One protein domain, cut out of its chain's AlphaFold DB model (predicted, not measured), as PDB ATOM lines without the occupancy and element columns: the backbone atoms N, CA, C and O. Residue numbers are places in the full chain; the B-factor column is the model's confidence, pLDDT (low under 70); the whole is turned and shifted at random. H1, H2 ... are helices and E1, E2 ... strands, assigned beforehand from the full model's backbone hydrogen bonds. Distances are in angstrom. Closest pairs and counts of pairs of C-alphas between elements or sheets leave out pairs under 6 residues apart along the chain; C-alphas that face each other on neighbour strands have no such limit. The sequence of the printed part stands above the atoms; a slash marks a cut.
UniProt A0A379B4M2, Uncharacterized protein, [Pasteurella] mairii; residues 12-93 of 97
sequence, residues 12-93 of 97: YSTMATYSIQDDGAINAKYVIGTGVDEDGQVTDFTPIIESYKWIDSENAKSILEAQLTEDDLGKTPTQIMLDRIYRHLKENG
ATOM      1  N   TYR A  12     -32.712  38.913 -49.819       93.56
ATOM      2  CA  TYR A  12     -32.402  38.255 -48.555       93.56
ATOM      3  C   TYR A  12     -31.243  38.972 -47.882       93.56
ATOM      4  O   TYR A  12     -30.431  39.624 -48.545       93.56
ATOM      5  N   SER A  13     -31.145  38.835 -46.563       93.56
ATOM      6  CA  SER A  13     -30.018  39.366 -45.814       93.56
ATOM      7  C   SER A  13     -29.501  38.377 -44.781       93.56
ATOM      8  O   SER A  13     -30.243  37.524 -44.300       93.56
ATOM      9  N   THR A  14     -28.209  38.461 -44.472       92.94
ATOM     10  CA  THR A  14     -27.576  37.607 -43.464       92.94
ATOM     11  C   THR A  14     -26.317  38.254 -42.888       92.94
ATOM     12  O   THR A  14     -25.729  39.163 -43.483       92.94
ATOM     13  N   MET A  15     -25.887  37.777 -41.721       94.94
ATOM     14  CA  MET A  15     -24.568  38.073 -41.175       94.94
ATOM     15  C   MET A  15     -23.554  37.099 -41.784       94.94
ATOM     16  O   MET A  15     -23.622  35.897 -41.552       94.94
ATOM     17  N   ALA A  16     -22.607  37.612 -42.566       93.12
ATOM     18  CA  ALA A  16     -21.627  36.788 -43.268       93.12
ATOM     19  C   ALA A  16     -20.437  36.402 -42.377       93.12
ATOM     20  O   ALA A  16     -19.959  35.272 -42.414       93.12
ATOM     21  N   THR A  17     -19.914  37.354 -41.604       96.38
ATOM     22  CA  THR A  17     -18.772  37.131 -40.709       96.38
ATOM     23  C   THR A  17     -18.699  38.222 -39.645       96.38
ATOM     24  O   THR A  17     -19.369  39.250 -39.757       96.38
ATOM     25  N   TYR A  18     -17.873  38.017 -38.625       97.75
ATOM     26  CA  TYR A  18     -17.541  39.026 -37.628       97.75
ATOM     27  C   TYR A  18     -16.075  38.902 -37.207       97.75
ATOM     28  O   TYR A  18     -15.439  37.865 -37.386       97.75
ATOM     29  N   SER A  19     -15.549  39.976 -36.630       97.44
ATOM     30  CA  SER A  19     -14.242  40.010 -35.977       97.44
ATOM     31  C   SER A  19     -14.345  40.794 -34.677       97.44
ATOM     32  O   SER A  19     -15.034  41.815 -34.627       97.44
ATOM     33  N   ILE A  20     -13.675  40.302 -33.640       97.31
ATOM     34  CA  ILE A  20     -13.544  40.982 -32.351       97.31
ATOM     35  C   ILE A  20     -12.192  41.689 -32.363       97.31
ATOM     36  O   ILE A  20     -11.188  41.090 -32.747       97.31
ATOM     37  N   GLN A  21     -12.188  42.964 -32.006       96.81
ATOM     38  CA  GLN A  21     -10.994  43.794 -31.944       96.81
ATOM     39  C   GLN A  21     -10.319  43.671 -30.573       96.81
ATOM     40  O   GLN A  21     -10.914  43.159 -29.622       96.81
ATOM     41  N   ASP A  22      -9.087  44.164 -30.456       95.31
ATOM     42  CA  ASP A  22      -8.292  44.072 -29.221       95.31
ATOM     43  C   ASP A  22      -8.958  44.758 -28.013       95.31
ATOM     44  O   ASP A  22      -8.734  44.367 -26.869       95.31
ATOM     45  N   ASP A  23      -9.793  45.769 -28.261       95.19
ATOM     46  CA  ASP A  23     -10.568  46.489 -27.245       95.19
ATOM     47  C   ASP A  23     -11.922  45.827 -26.921       95.19
ATOM     48  O   ASP A  23     -12.668  46.333 -26.084       95.19
ATOM     49  N   GLY A  24     -12.245  44.701 -27.563       96.25
ATOM     50  CA  GLY A  24     -13.516  43.995 -27.419       96.25
ATOM     51  C   GLY A  24     -14.642  44.514 -28.316       96.25
ATOM     52  O   GLY A  24     -15.741  43.959 -28.265       96.25
ATOM     53  N   ALA A  25     -14.406  45.530 -29.153       97.75
ATOM     54  CA  ALA A  25     -15.378  45.956 -30.154       97.75
ATOM     55  C   ALA A  25     -15.608  44.863 -31.210       97.75
ATOM     56  O   ALA A  25     -14.732  44.042 -31.495       97.75
ATOM     57  N   ILE A  26     -16.787  44.859 -31.830       98.44
ATOM     58  CA  ILE A  26     -17.157  43.897 -32.870       98.44
ATOM     59  C   ILE A  26     -17.322  44.631 -34.197       98.44
ATOM     60  O   ILE A  26     -18.086  45.585 -34.310       98.44
ATOM     61  N   ASN A  27     -16.654  44.130 -35.234       97.75
ATOM     62  CA  ASN A  27     -16.923  44.506 -36.616       97.75
ATOM     63  C   ASN A  27     -17.594  43.333 -37.331       97.75
ATOM     64  O   ASN A  27     -16.976  42.279 -37.510       97.75
ATOM     65  N   ALA A  28     -18.848  43.512 -37.736       97.50
ATOM     66  CA  ALA A  28     -19.666  42.467 -38.327       97.50
ATOM     67  C   ALA A  28     -20.055  42.798 -39.773       97.50
ATOM     68  O   ALA A  28     -20.515  43.896 -40.077       97.50
ATOM     69  N   LYS A  29     -19.882  41.836 -40.682       97.38
ATOM     70  CA  LYS A  29     -20.242  41.969 -42.094       97.38
ATOM     71  C   LYS A  29     -21.686  41.521 -42.294       97.38
ATOM     72  O   LYS A  29     -21.981  40.329 -42.238       97.38
ATOM     73  N   TYR A  30     -22.560  42.476 -42.565       96.25
ATOM     74  CA  TYR A  30     -23.944  42.263 -42.958       96.25
ATOM     75  C   TYR A  30     -24.059  42.338 -44.482       96.25
ATOM     76  O   TYR A  30     -23.523  43.256 -45.104       96.25
ATOM     77  N   VAL A  31     -24.728  41.367 -45.096       96.38
ATOM     78  CA  VAL A  31     -24.875  41.294 -46.552       96.38
ATOM     79  C   VAL A  31     -26.341  41.252 -46.941       96.38
ATOM     80  O   VAL A  31     -27.142  40.583 -46.294       96.38
ATOM     81  N   ILE A  32     -26.675  41.959 -48.017       95.25
ATOM     82  CA  ILE A  32     -27.983  41.915 -48.667       95.25
ATOM     83  C   ILE A  32     -27.755  41.444 -50.100       95.25
ATOM     84  O   ILE A  32     -26.866  41.943 -50.791       95.25
ATOM     85  N   GLY A  33     -28.548  40.487 -50.555       94.50
ATOM     86  CA  GLY A  33     -28.388  39.876 -51.864       94.50
ATOM     87  C   GLY A  33     -29.665  39.234 -52.369       94.50
ATOM     88  O   GLY A  33     -30.721  39.361 -51.754       94.50
ATOM     89  N   THR A  34     -29.560  38.539 -53.490       95.19
ATOM     90  CA  THR A  34     -30.641  37.721 -54.056       95.19
ATOM     91  C   THR A  34     -30.299  36.247 -53.913       95.19
ATOM     92  O   THR A  34     -29.124  35.897 -53.882       95.19
ATOM     93  N   GLY A  35     -31.304  35.382 -53.880       93.56
ATOM     94  CA  GLY A  35     -31.127  33.930 -53.863       93.56
ATOM     95  C   GLY A  35     -32.373  33.225 -54.385       93.56
ATOM     96  O   GLY A  35     -33.341  33.882 -54.783       93.56
ATOM     97  N   VAL A  36     -32.331  31.899 -54.391       93.44
ATOM     98  CA  VAL A  36     -33.465  31.033 -54.722       93.44
ATOM     99  C   VAL A  36     -34.030  30.484 -53.418       93.44
ATOM    100  O   VAL A  36     -33.281  29.980 -52.592       93.44
ATOM    101  N   ASP A  37     -35.334  30.632 -53.207       92.06
ATOM    102  CA  ASP A  37     -36.026  30.073 -52.042       92.06
ATOM    103  C   ASP A  37     -36.641  28.732 -52.418       92.06
ATOM    104  O   ASP A  37     -37.539  28.669 -53.263       92.06
ATOM    105  N   GLU A  38     -36.132  27.675 -51.800       91.75
ATOM    106  CA  GLU A  38     -36.635  26.315 -51.931       91.75
ATOM    107  C   GLU A  38     -37.062  25.835 -50.541       91.75
ATOM    108  O   GLU A  38     -36.236  25.533 -49.679       91.75
ATOM    109  N   ASP A  39     -38.378  25.817 -50.307       89.19
ATOM    110  CA  ASP A  39     -38.998  25.382 -49.051       89.19
ATOM    111  C   ASP A  39     -38.453  26.100 -47.794       89.19
ATOM    112  O   ASP A  39     -38.250  25.491 -46.741       89.19
ATOM    113  N   GLY A  40     -38.223  27.416 -47.887       85.50
ATOM    114  CA  GLY A  40     -37.747  28.245 -46.777       85.50
ATOM    115  C   GLY A  40     -36.231  28.205 -46.568       85.50
ATOM    116  O   GLY A  40     -35.733  28.795 -45.606       85.50
ATOM    117  N   GLN A  41     -35.486  27.532 -47.450       90.62
ATOM    118  CA  GLN A  41     -34.029  27.597 -47.506       90.62
ATOM    119  C   GLN A  41     -33.586  28.435 -48.701       90.62
ATOM    120  O   GLN A  41     -34.007  28.203 -49.831       90.62
ATOM    121  N   VAL A  42     -32.703  29.402 -48.447       92.56
ATOM    122  CA  VAL A  42     -32.132  30.249 -49.496       92.56
ATOM    123  C   VAL A  42     -30.865  29.599 -50.041       92.56
ATOM    124  O   VAL A  42     -29.862  29.489 -49.333       92.56
ATOM    125  N   THR A  43     -30.899  29.202 -51.307       93.44
ATOM    126  CA  THR A  43     -29.767  28.678 -52.079       93.44
ATOM    127  C   THR A  43     -29.298  29.712 -53.110       93.44
ATOM    128  O   THR A  43     -29.923  30.760 -53.297       93.44
ATOM    129  N   ASP A  44     -28.133  29.478 -53.725       92.69
ATOM    130  CA  ASP A  44     -27.548  30.346 -54.764       92.69
ATOM    131  C   ASP A  44     -27.462  31.839 -54.387       92.69
ATOM    132  O   ASP A  44     -27.629  32.745 -55.213       92.69
ATOM    133  N   PHE A  45     -27.192  32.108 -53.106       94.12
ATOM    134  CA  PHE A  45     -27.136  33.467 -52.586       94.12
ATOM    135  C   PHE A  45     -26.005  34.273 -53.240       94.12
ATOM    136  O   PHE A  45     -24.824  33.949 -53.117       94.12
ATOM    137  N   THR A  46     -26.381  35.372 -53.890       94.69
ATOM    138  CA  THR A  46     -25.477  36.322 -54.536       94.69
ATOM    139  C   THR A  46     -25.544  37.667 -53.806       94.69
ATOM    140  O   THR A  46     -26.579  38.341 -53.876       94.69
ATOM    141  N   PRO A  47     -24.473  38.093 -53.107       94.69
ATOM    142  CA  PRO A  47     -24.450  39.374 -52.409       94.69
ATOM    143  C   PRO A  47     -24.468  40.545 -53.402       94.69
ATOM    144  O   PRO A  47     -23.771  40.532 -54.414       94.69
ATOM    145  N   ILE A  48     -25.255  41.575 -53.088       94.75
ATOM    146  CA  ILE A  48     -25.371  42.821 -53.866       94.75
ATOM    147  C   ILE A  48     -24.810  43.998 -53.066       94.75
ATOM    148  O   ILE A  48     -24.129  44.859 -53.617       94.75
ATOM    149  N   ILE A  49     -25.097  44.038 -51.762       94.50
ATOM    150  CA  ILE A  49     -24.630  45.070 -50.838       94.50
ATOM    151  C   ILE A  49     -23.918  44.388 -49.679       94.50
ATOM    152  O   ILE A  49     -24.448  43.461 -49.067       94.50
ATOM    153  N   GLU A  50     -22.740  44.900 -49.345       95.19
ATOM    154  CA  GLU A  50     -22.010  44.534 -48.141       95.19
ATOM    155  C   GLU A  50     -21.898  45.769 -47.247       95.19
ATOM    156  O   GLU A  50     -21.463  46.833 -47.687       95.19
ATOM    157  N   SER A  51     -22.311  45.638 -45.990       94.75
ATOM    158  CA  SER A  51     -22.226  46.688 -44.981       94.75
ATOM    159  C   SER A  51     -21.476  46.153 -43.776       94.75
ATOM    160  O   SER A  51     -21.834  45.121 -43.213       94.75
ATOM    161  N   TYR A  52     -20.480  46.900 -43.325       95.81
ATOM    162  CA  TYR A  52     -19.816  46.630 -42.057       95.81
ATOM    163  C   TYR A  52     -20.546  47.372 -40.939       95.81
ATOM    164  O   TYR A  52     -20.884  48.548 -41.087       95.81
ATOM    165  N   LYS A  53     -20.845  46.658 -39.859       96.69
ATOM    166  CA  LYS A  53     -21.530  47.159 -38.672       96.69
ATOM    167  C   LYS A  53     -20.559  47.117 -37.510       96.69
ATOM    168  O   LYS A  53     -20.053  46.053 -37.159       96.69
ATOM    169  N   TRP A  54     -20.289  48.296 -36.971       97.31
ATOM    170  CA  TRP A  54     -19.416  48.474 -35.828       97.31
ATOM    171  C   TRP A  54     -20.248  48.508 -34.553       97.31
ATOM    172  O   TRP A  54     -21.193  49.287 -34.461       97.31
ATOM    173  N   ILE A  55     -19.877  47.678 -33.586       97.88
ATOM    174  CA  ILE A  55     -20.428  47.663 -32.235       97.88
ATOM    175  C   ILE A  55     -19.252  47.977 -31.317       97.88
ATOM    176  O   ILE A  55     -18.278  47.225 -31.289       97.88
ATOM    177  N   ASP A  56     -19.312  49.103 -30.610       97.50
ATOM    178  CA  ASP A  56     -18.266  49.463 -29.655       97.50
ATOM    179  C   ASP A  56     -18.159  48.442 -28.509       97.50
ATOM    180  O   ASP A  56     -19.036  47.604 -28.296       97.50
ATOM    181  N   SER A  57     -17.049  48.499 -27.780       97.25
ATOM    182  CA  SER A  57     -16.729  47.555 -26.707       97.25
ATOM    183  C   SER A  57     -17.741  47.558 -25.556       97.25
ATOM    184  O   SER A  57     -17.984  46.510 -24.955       97.25
ATOM    185  N   GLU A  58     -18.371  48.698 -25.265       96.31
ATOM    186  CA  GLU A  58     -19.388  48.813 -24.215       96.31
ATOM    187  C   GLU A  58     -20.655  48.040 -24.599       96.31
ATOM    188  O   GLU A  58     -21.132  47.196 -23.836       96.31
ATOM    189  N   ASN A  59     -21.143  48.249 -25.821       95.62
ATOM    190  CA  ASN A  59     -22.316  47.562 -26.354       95.62
ATOM    191  C   ASN A  59     -22.039  46.076 -26.639       95.62
ATOM    192  O   ASN A  59     -22.881  45.212 -26.359       95.62
ATOM    193  N   ALA A  60     -20.834  45.753 -27.119       97.38
ATOM    194  CA  ALA A  60     -20.405  44.391 -27.429       97.38
ATOM    195  C   ALA A  60     -20.304  43.500 -26.185       97.38
ATOM    196  O   ALA A  60     -20.508  42.289 -26.283       97.38
ATOM    197  N   LYS A  61     -20.051  44.076 -25.005       96.12
ATOM    198  CA  LYS A  61     -19.930  43.324 -23.750       96.12
ATOM    199  C   LYS A  61     -21.145  42.436 -23.480       96.12
ATOM    200  O   LYS A  61     -20.990  41.261 -23.159       96.12
ATOM    201  N   SER A  62     -22.349  42.969 -23.687       93.94
ATOM    202  CA  SER A  62     -23.599  42.223 -23.486       93.94
ATOM    203  C   SER A  62     -23.739  41.014 -24.425       93.94
ATOM    204  O   SER A  62     -24.308  39.997 -24.041       93.94
ATOM    205  N   ILE A  63     -23.174  41.099 -25.633       96.56
ATOM    206  CA  ILE A  63     -23.181  40.042 -26.653       96.56
ATOM    207  C   ILE A  63     -22.170  38.947 -26.285       96.56
ATOM    208  O   ILE A  63     -22.486  37.754 -26.334       96.56
ATOM    209  N   LEU A  64     -20.957  39.365 -25.912       95.81
ATOM    210  CA  LEU A  64     -19.825  38.488 -25.609       95.81
ATOM    211  C   LEU A  64     -20.025  37.710 -24.303       95.81
ATOM    212  O   LEU A  64     -19.672  36.536 -24.227       95.81
ATOM    213  N   GLU A  65     -20.614  38.346 -23.291       95.25
ATOM    214  CA  GLU A  65     -20.814  37.762 -21.959       95.25
ATOM    215  C   GLU A  65     -22.187  37.089 -21.791       95.25
ATOM    216  O   GLU A  65     -22.472  36.520 -20.734       95.25
ATOM    217  N   ALA A  66     -23.050  37.126 -22.815       95.44
ATOM    218  CA  ALA A  66     -24.370  36.509 -22.742       95.44
ATOM    219  C   ALA A  66     -24.274  35.001 -22.452       95.44
ATOM    220  O   ALA A  66     -23.528  34.251 -23.095       95.44
ATOM    221  N   GLN A  67     -25.082  34.543 -21.495       95.31
ATOM    222  CA  GLN A  67     -25.201  33.123 -21.174       95.31
ATOM    223  C   GLN A  67     -25.809  32.356 -22.348       95.31
ATOM    224  O   GLN A  67     -26.579  32.911 -23.133       95.31
ATOM    225  N   LEU A  68     -25.438  31.082 -22.480       95.25
ATOM    226  CA  LEU A  68     -26.051  30.200 -23.468       95.25
ATOM    227  C   LEU A  68     -27.528  29.976 -23.135       95.25
ATOM    228  O   LEU A  68     -27.880  29.817 -21.963       95.25
ATOM    229  N   THR A  69     -28.373  29.935 -24.160       94.56
ATOM    230  CA  THR A  69     -29.808  29.642 -24.031       94.56
ATOM    231  C   THR A  69     -30.178  28.337 -24.742       94.56
ATOM    232  O   THR A  69     -29.351  27.726 -25.417       94.56
ATOM    233  N   GLU A  70     -31.427  27.884 -24.603       94.62
ATOM    234  CA  GLU A  70     -31.920  26.701 -25.331       94.62
ATOM    235  C   GLU A  70     -31.821  26.870 -26.859       94.62
ATOM    236  O   GLU A  70     -31.518  25.905 -27.559       94.62
ATOM    237  N   ASP A  71     -31.962  28.101 -27.366       92.69
ATOM    238  CA  ASP A  71     -31.804  28.430 -28.791       92.69
ATOM    239  C   ASP A  71     -30.367  28.237 -29.307       92.69
ATOM    240  O   ASP A  71     -30.147  28.221 -30.522       92.69
ATOM    241  N   ASP A  72     -29.381  28.123 -28.413       95.56
ATOM    242  CA  ASP A  72     -27.973  27.910 -28.759       95.56
ATOM    243  C   ASP A  72     -27.636  26.414 -28.934       95.56
ATOM    244  O   ASP A  72     -26.561  26.065 -29.433       95.56
ATOM    245  N   LEU A  73     -28.539  25.503 -28.551       95.50
ATOM    246  CA  LEU A  73     -28.304  24.063 -28.630       95.50
ATOM    247  C   LEU A  73     -28.085  23.602 -30.078       95.50
ATOM    248  O   LEU A  73     -28.857  23.900 -30.986       95.50
ATOM    249  N   GLY A  74     -27.014  22.833 -30.290       96.25
ATOM    250  CA  GLY A  74     -26.642  22.311 -31.610       96.25
ATOM    251  C   GLY A  74     -25.936  23.317 -32.525       96.25
ATOM    252  O   GLY A  74     -25.503  22.928 -33.610       96.25
ATOM    253  N   LYS A  75     -25.765  24.576 -32.101       96.56
ATOM    254  CA  LYS A  75     -25.023  25.594 -32.852       96.56
ATOM    255  C   LYS A  75     -23.549  25.608 -32.462       96.56
ATOM    256  O   LYS A  75     -23.164  25.360 -31.321       96.56
ATOM    257  N   THR A  76     -22.698  25.935 -33.426       96.81
ATOM    258  CA  THR A  76     -21.284  26.229 -33.165       96.81
ATOM    259  C   THR A  76     -21.135  27.583 -32.457       96.81
ATOM    260  O   THR A  76     -21.984  28.459 -32.642       96.81
ATOM    261  N   PRO A  77     -20.032  27.829 -31.722       94.94
ATOM    262  CA  PRO A  77     -19.770  29.138 -31.115       94.94
ATOM    263  C   PRO A  77     -19.856  30.305 -32.111       94.94
ATOM    264  O   PRO A  77     -20.384  31.366 -31.789       94.94
ATOM    265  N   THR A  78     -19.400  30.101 -33.351       95.50
ATOM    266  CA  THR A  78     -19.488  31.107 -34.419       95.50
ATOM    267  C   THR A  78     -20.933  31.417 -34.802       95.50
ATOM    268  O   THR A  78     -21.270  32.588 -34.948       95.50
ATOM    269  N   GLN A  79     -21.787  30.399 -34.942       95.50
ATOM    270  CA  GLN A  79     -23.210  30.593 -35.244       95.50
ATOM    271  C   GLN A  79     -23.927  31.317 -34.103       95.50
ATOM    272  O   GLN A  79     -24.646  32.275 -34.356       95.50
ATOM    273  N   ILE A  80     -23.659  30.924 -32.855       96.50
ATOM    274  CA  ILE A  80     -24.208  31.589 -31.663       96.50
ATOM    275  C   ILE A  80     -23.840  33.079 -31.666       96.50
ATOM    276  O   ILE A  80     -24.695  33.940 -31.471       96.50
ATOM    277  N   MET A  81     -22.575  33.405 -31.937       96.88
ATOM    278  CA  MET A  81     -22.125  34.796 -31.995       96.88
ATOM    279  C   MET A  81     -22.773  35.586 -33.134       96.88
ATOM    280  O   MET A  81     -23.218  36.709 -32.907       96.88
ATOM    281  N   LEU A  82     -22.863  35.013 -34.337       96.88
ATOM    282  CA  LEU A  82     -23.542  35.652 -35.467       96.88
ATOM    283  C   LEU A  82     -25.020  35.927 -35.154       96.88
ATOM    284  O   LEU A  82     -25.492  37.025 -35.440       96.88
ATOM    285  N   ASP A  83     -25.715  34.988 -34.507       95.44
ATOM    286  CA  ASP A  83     -27.115  35.144 -34.097       95.44
ATOM    287  C   ASP A  83     -27.289  36.256 -33.057       95.44
ATOM    288  O   ASP A  83     -28.212  37.070 -33.152       95.44
ATOM    289  N   ARG A  84     -26.392  36.333 -32.067       96.50
ATOM    290  CA  ARG A  84     -26.424  37.389 -31.042       96.50
ATOM    291  C   ARG A  84     -26.153  38.766 -31.642       96.50
ATOM    292  O   ARG A  84     -26.868  39.714 -31.327       96.50
ATOM    293  N   ILE A  85     -25.166  38.869 -32.532       97.12
ATOM    294  CA  ILE A  85     -24.857  40.104 -33.265       97.12
ATOM    295  C   ILE A  85     -26.053  40.520 -34.124       97.12
ATOM    296  O   ILE A  85     -26.463  41.678 -34.093       97.12
ATOM    297  N   TYR A  86     -26.642  39.577 -34.862       95.56
ATOM    298  CA  TYR A  86     -27.833  39.817 -35.668       95.56
ATOM    299  C   TYR A  86     -28.985  40.367 -34.820       95.56
ATOM    300  O   TYR A  86     -29.588  41.374 -35.188       95.56
ATOM    301  N   ARG A  87     -29.266  39.748 -33.666       94.81
ATOM    302  CA  ARG A  87     -30.331  40.187 -32.756       94.81
ATOM    303  C   ARG A  87     -30.085  41.607 -32.245       94.81
ATOM    304  O   ARG A  87     -30.980  42.434 -32.364       94.81
ATOM    305  N   HIS A  88     -28.869  41.899 -31.779       96.12
ATOM    306  CA  HIS A  88     -28.485  43.232 -31.308       96.12
ATOM    307  C   HIS A  88     -28.683  44.305 -32.389       96.12
ATOM    308  O   HIS A  88     -29.351  45.311 -32.167       96.12
ATOM    309  N   LEU A  89     -28.160  44.065 -33.596       96.00
ATOM    310  CA  LEU A  89     -28.279  45.009 -34.709       96.00
ATOM    311  C   LEU A  89     -29.733  45.181 -35.172       96.00
ATOM    312  O   LEU A  89     -30.129  46.276 -35.568       96.00
ATOM    313  N   LYS A  90     -30.536  44.112 -35.132       95.19
ATOM    314  CA  LYS A  90     -31.965  44.164 -35.461       95.19
ATOM    315  C   LYS A  90     -32.738  45.007 -34.450       95.19
ATOM    316  O   LYS A  90     -33.534  45.847 -34.852       95.19
ATOM    317  N   GLU A  91     -32.512  44.786 -33.157       94.88
ATOM    318  CA  GLU A  91     -33.179  45.517 -32.071       94.88
ATOM    319  C   GLU A  91     -32.848  47.016 -32.098       94.88
ATOM    320  O   GLU A  91     -33.722  47.837 -31.822       94.88
ATOM    321  N   ASN A  92     -31.635  47.374 -32.527       94.81
ATOM    322  CA  ASN A  92     -31.198  48.763 -32.683       94.81
ATOM    323  C   ASN A  92     -31.615  49.411 -34.019       94.81
ATOM    324  O   ASN A  92     -31.440  50.615 -34.197       94.81
ATOM    325  N   GLY A  93     -32.168  48.643 -34.965       94.06
ATOM    326  CA  GLY A  93     -32.548  49.144 -36.292       94.06
ATOM    327  C   GLY A  93     -31.369  49.395 -37.241       94.06
ATOM    328  O   GLY A  93     -31.516  50.107 -38.234       94.06
TER     329      GLY A  93
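What this domain is: This is residues 12 to 93 of the 97 residues of an uncharacterized protein of [Pasteurella] mairii (UniProt A0A379B4M2). A twisted sheet of three strands has H2 lying across one face, with the other face bare of helices; H1 meets the sheet only at one end, near the E1 to E2 link. At the opposite end the hairpin of E2 and E3 bends sharply and turns toward the side where the helices lie, and a long loop joins H1 to H2. The printed part has 82 residues, with three named strands and then two named helices, E1 E2 E3 H1 H2; the sheet's order is E1, E2, E3, antiparallel throughout, and the class is mixed. The whole is only just compact, close to loose, with a radius of gyration of the C-alphas of 13.7 A and spans of 38 by 29 by 21 A.

How they stand to each other: Begin at E1, residues 12 to 20, an edge strand; its antiparallel neighbour E2, residues 26 to 38, forms a hairpin with it. Look there for N 14 and O 31, 3.0 A apart, within hydrogen-bond range. E3, residues 41 to 55, is the other edge strand and makes a second hairpin with E2, where N 30 and O 51 are 2.8 A apart. Together they form a meander, each strand the antiparallel neighbour of the one before. E2 bends by 71 degrees at residue 34, and E3 by 106 degrees at residue 44. H1, residues 57 to 64, only grazes the sheet; its closest C-alphas to E2 are those of Ala 60 and Ile 26, 6.4 A apart. H2, residues 77 to 91, is on the sheet at a height of 8.8 A, making two layers, a helix on one face of a sheet. It lies over E1 and E2, and runs across the strands, at 65 degrees to E1 on the local plane. The closest C-alphas of E1 and H2, Met 15 and Leu 82, are 6.3 A apart. H1 and H2 touch at Ile 63 and Arg 84, their closest C-alphas, 6.1 A apart. They run opposite ways at a steep tilt of 55 degrees. In H2 every O i to N i+4 pair is within hydrogen-bond range; in H1, 2 of 4 are.

Where its parts are: Find C-alpha 12 at (-32.402, 38.255, -48.555); from there E1 runs 25.0 A to Ile 20. E2 runs 32.4 A from Ile 26 to Glu 38, and E3 28.7 A from Gln 41 to Ile 55. H1 goes from Ser 57 to Leu 64, and H2 runs 21.2 A from Pro 77 to C-alpha 91 at (-33.179, 45.517, -32.071).

The domain as a whole: The C-alphas of Asp 23 and Asp 39, the two farthest apart, are 41.6 A from each other. The printed part has no cut. The link from H1 to H2, residues 65 to 76, is long; the other links are tight. Mean pLDDT of the printed part is 95.2, and no printed residue is under 70.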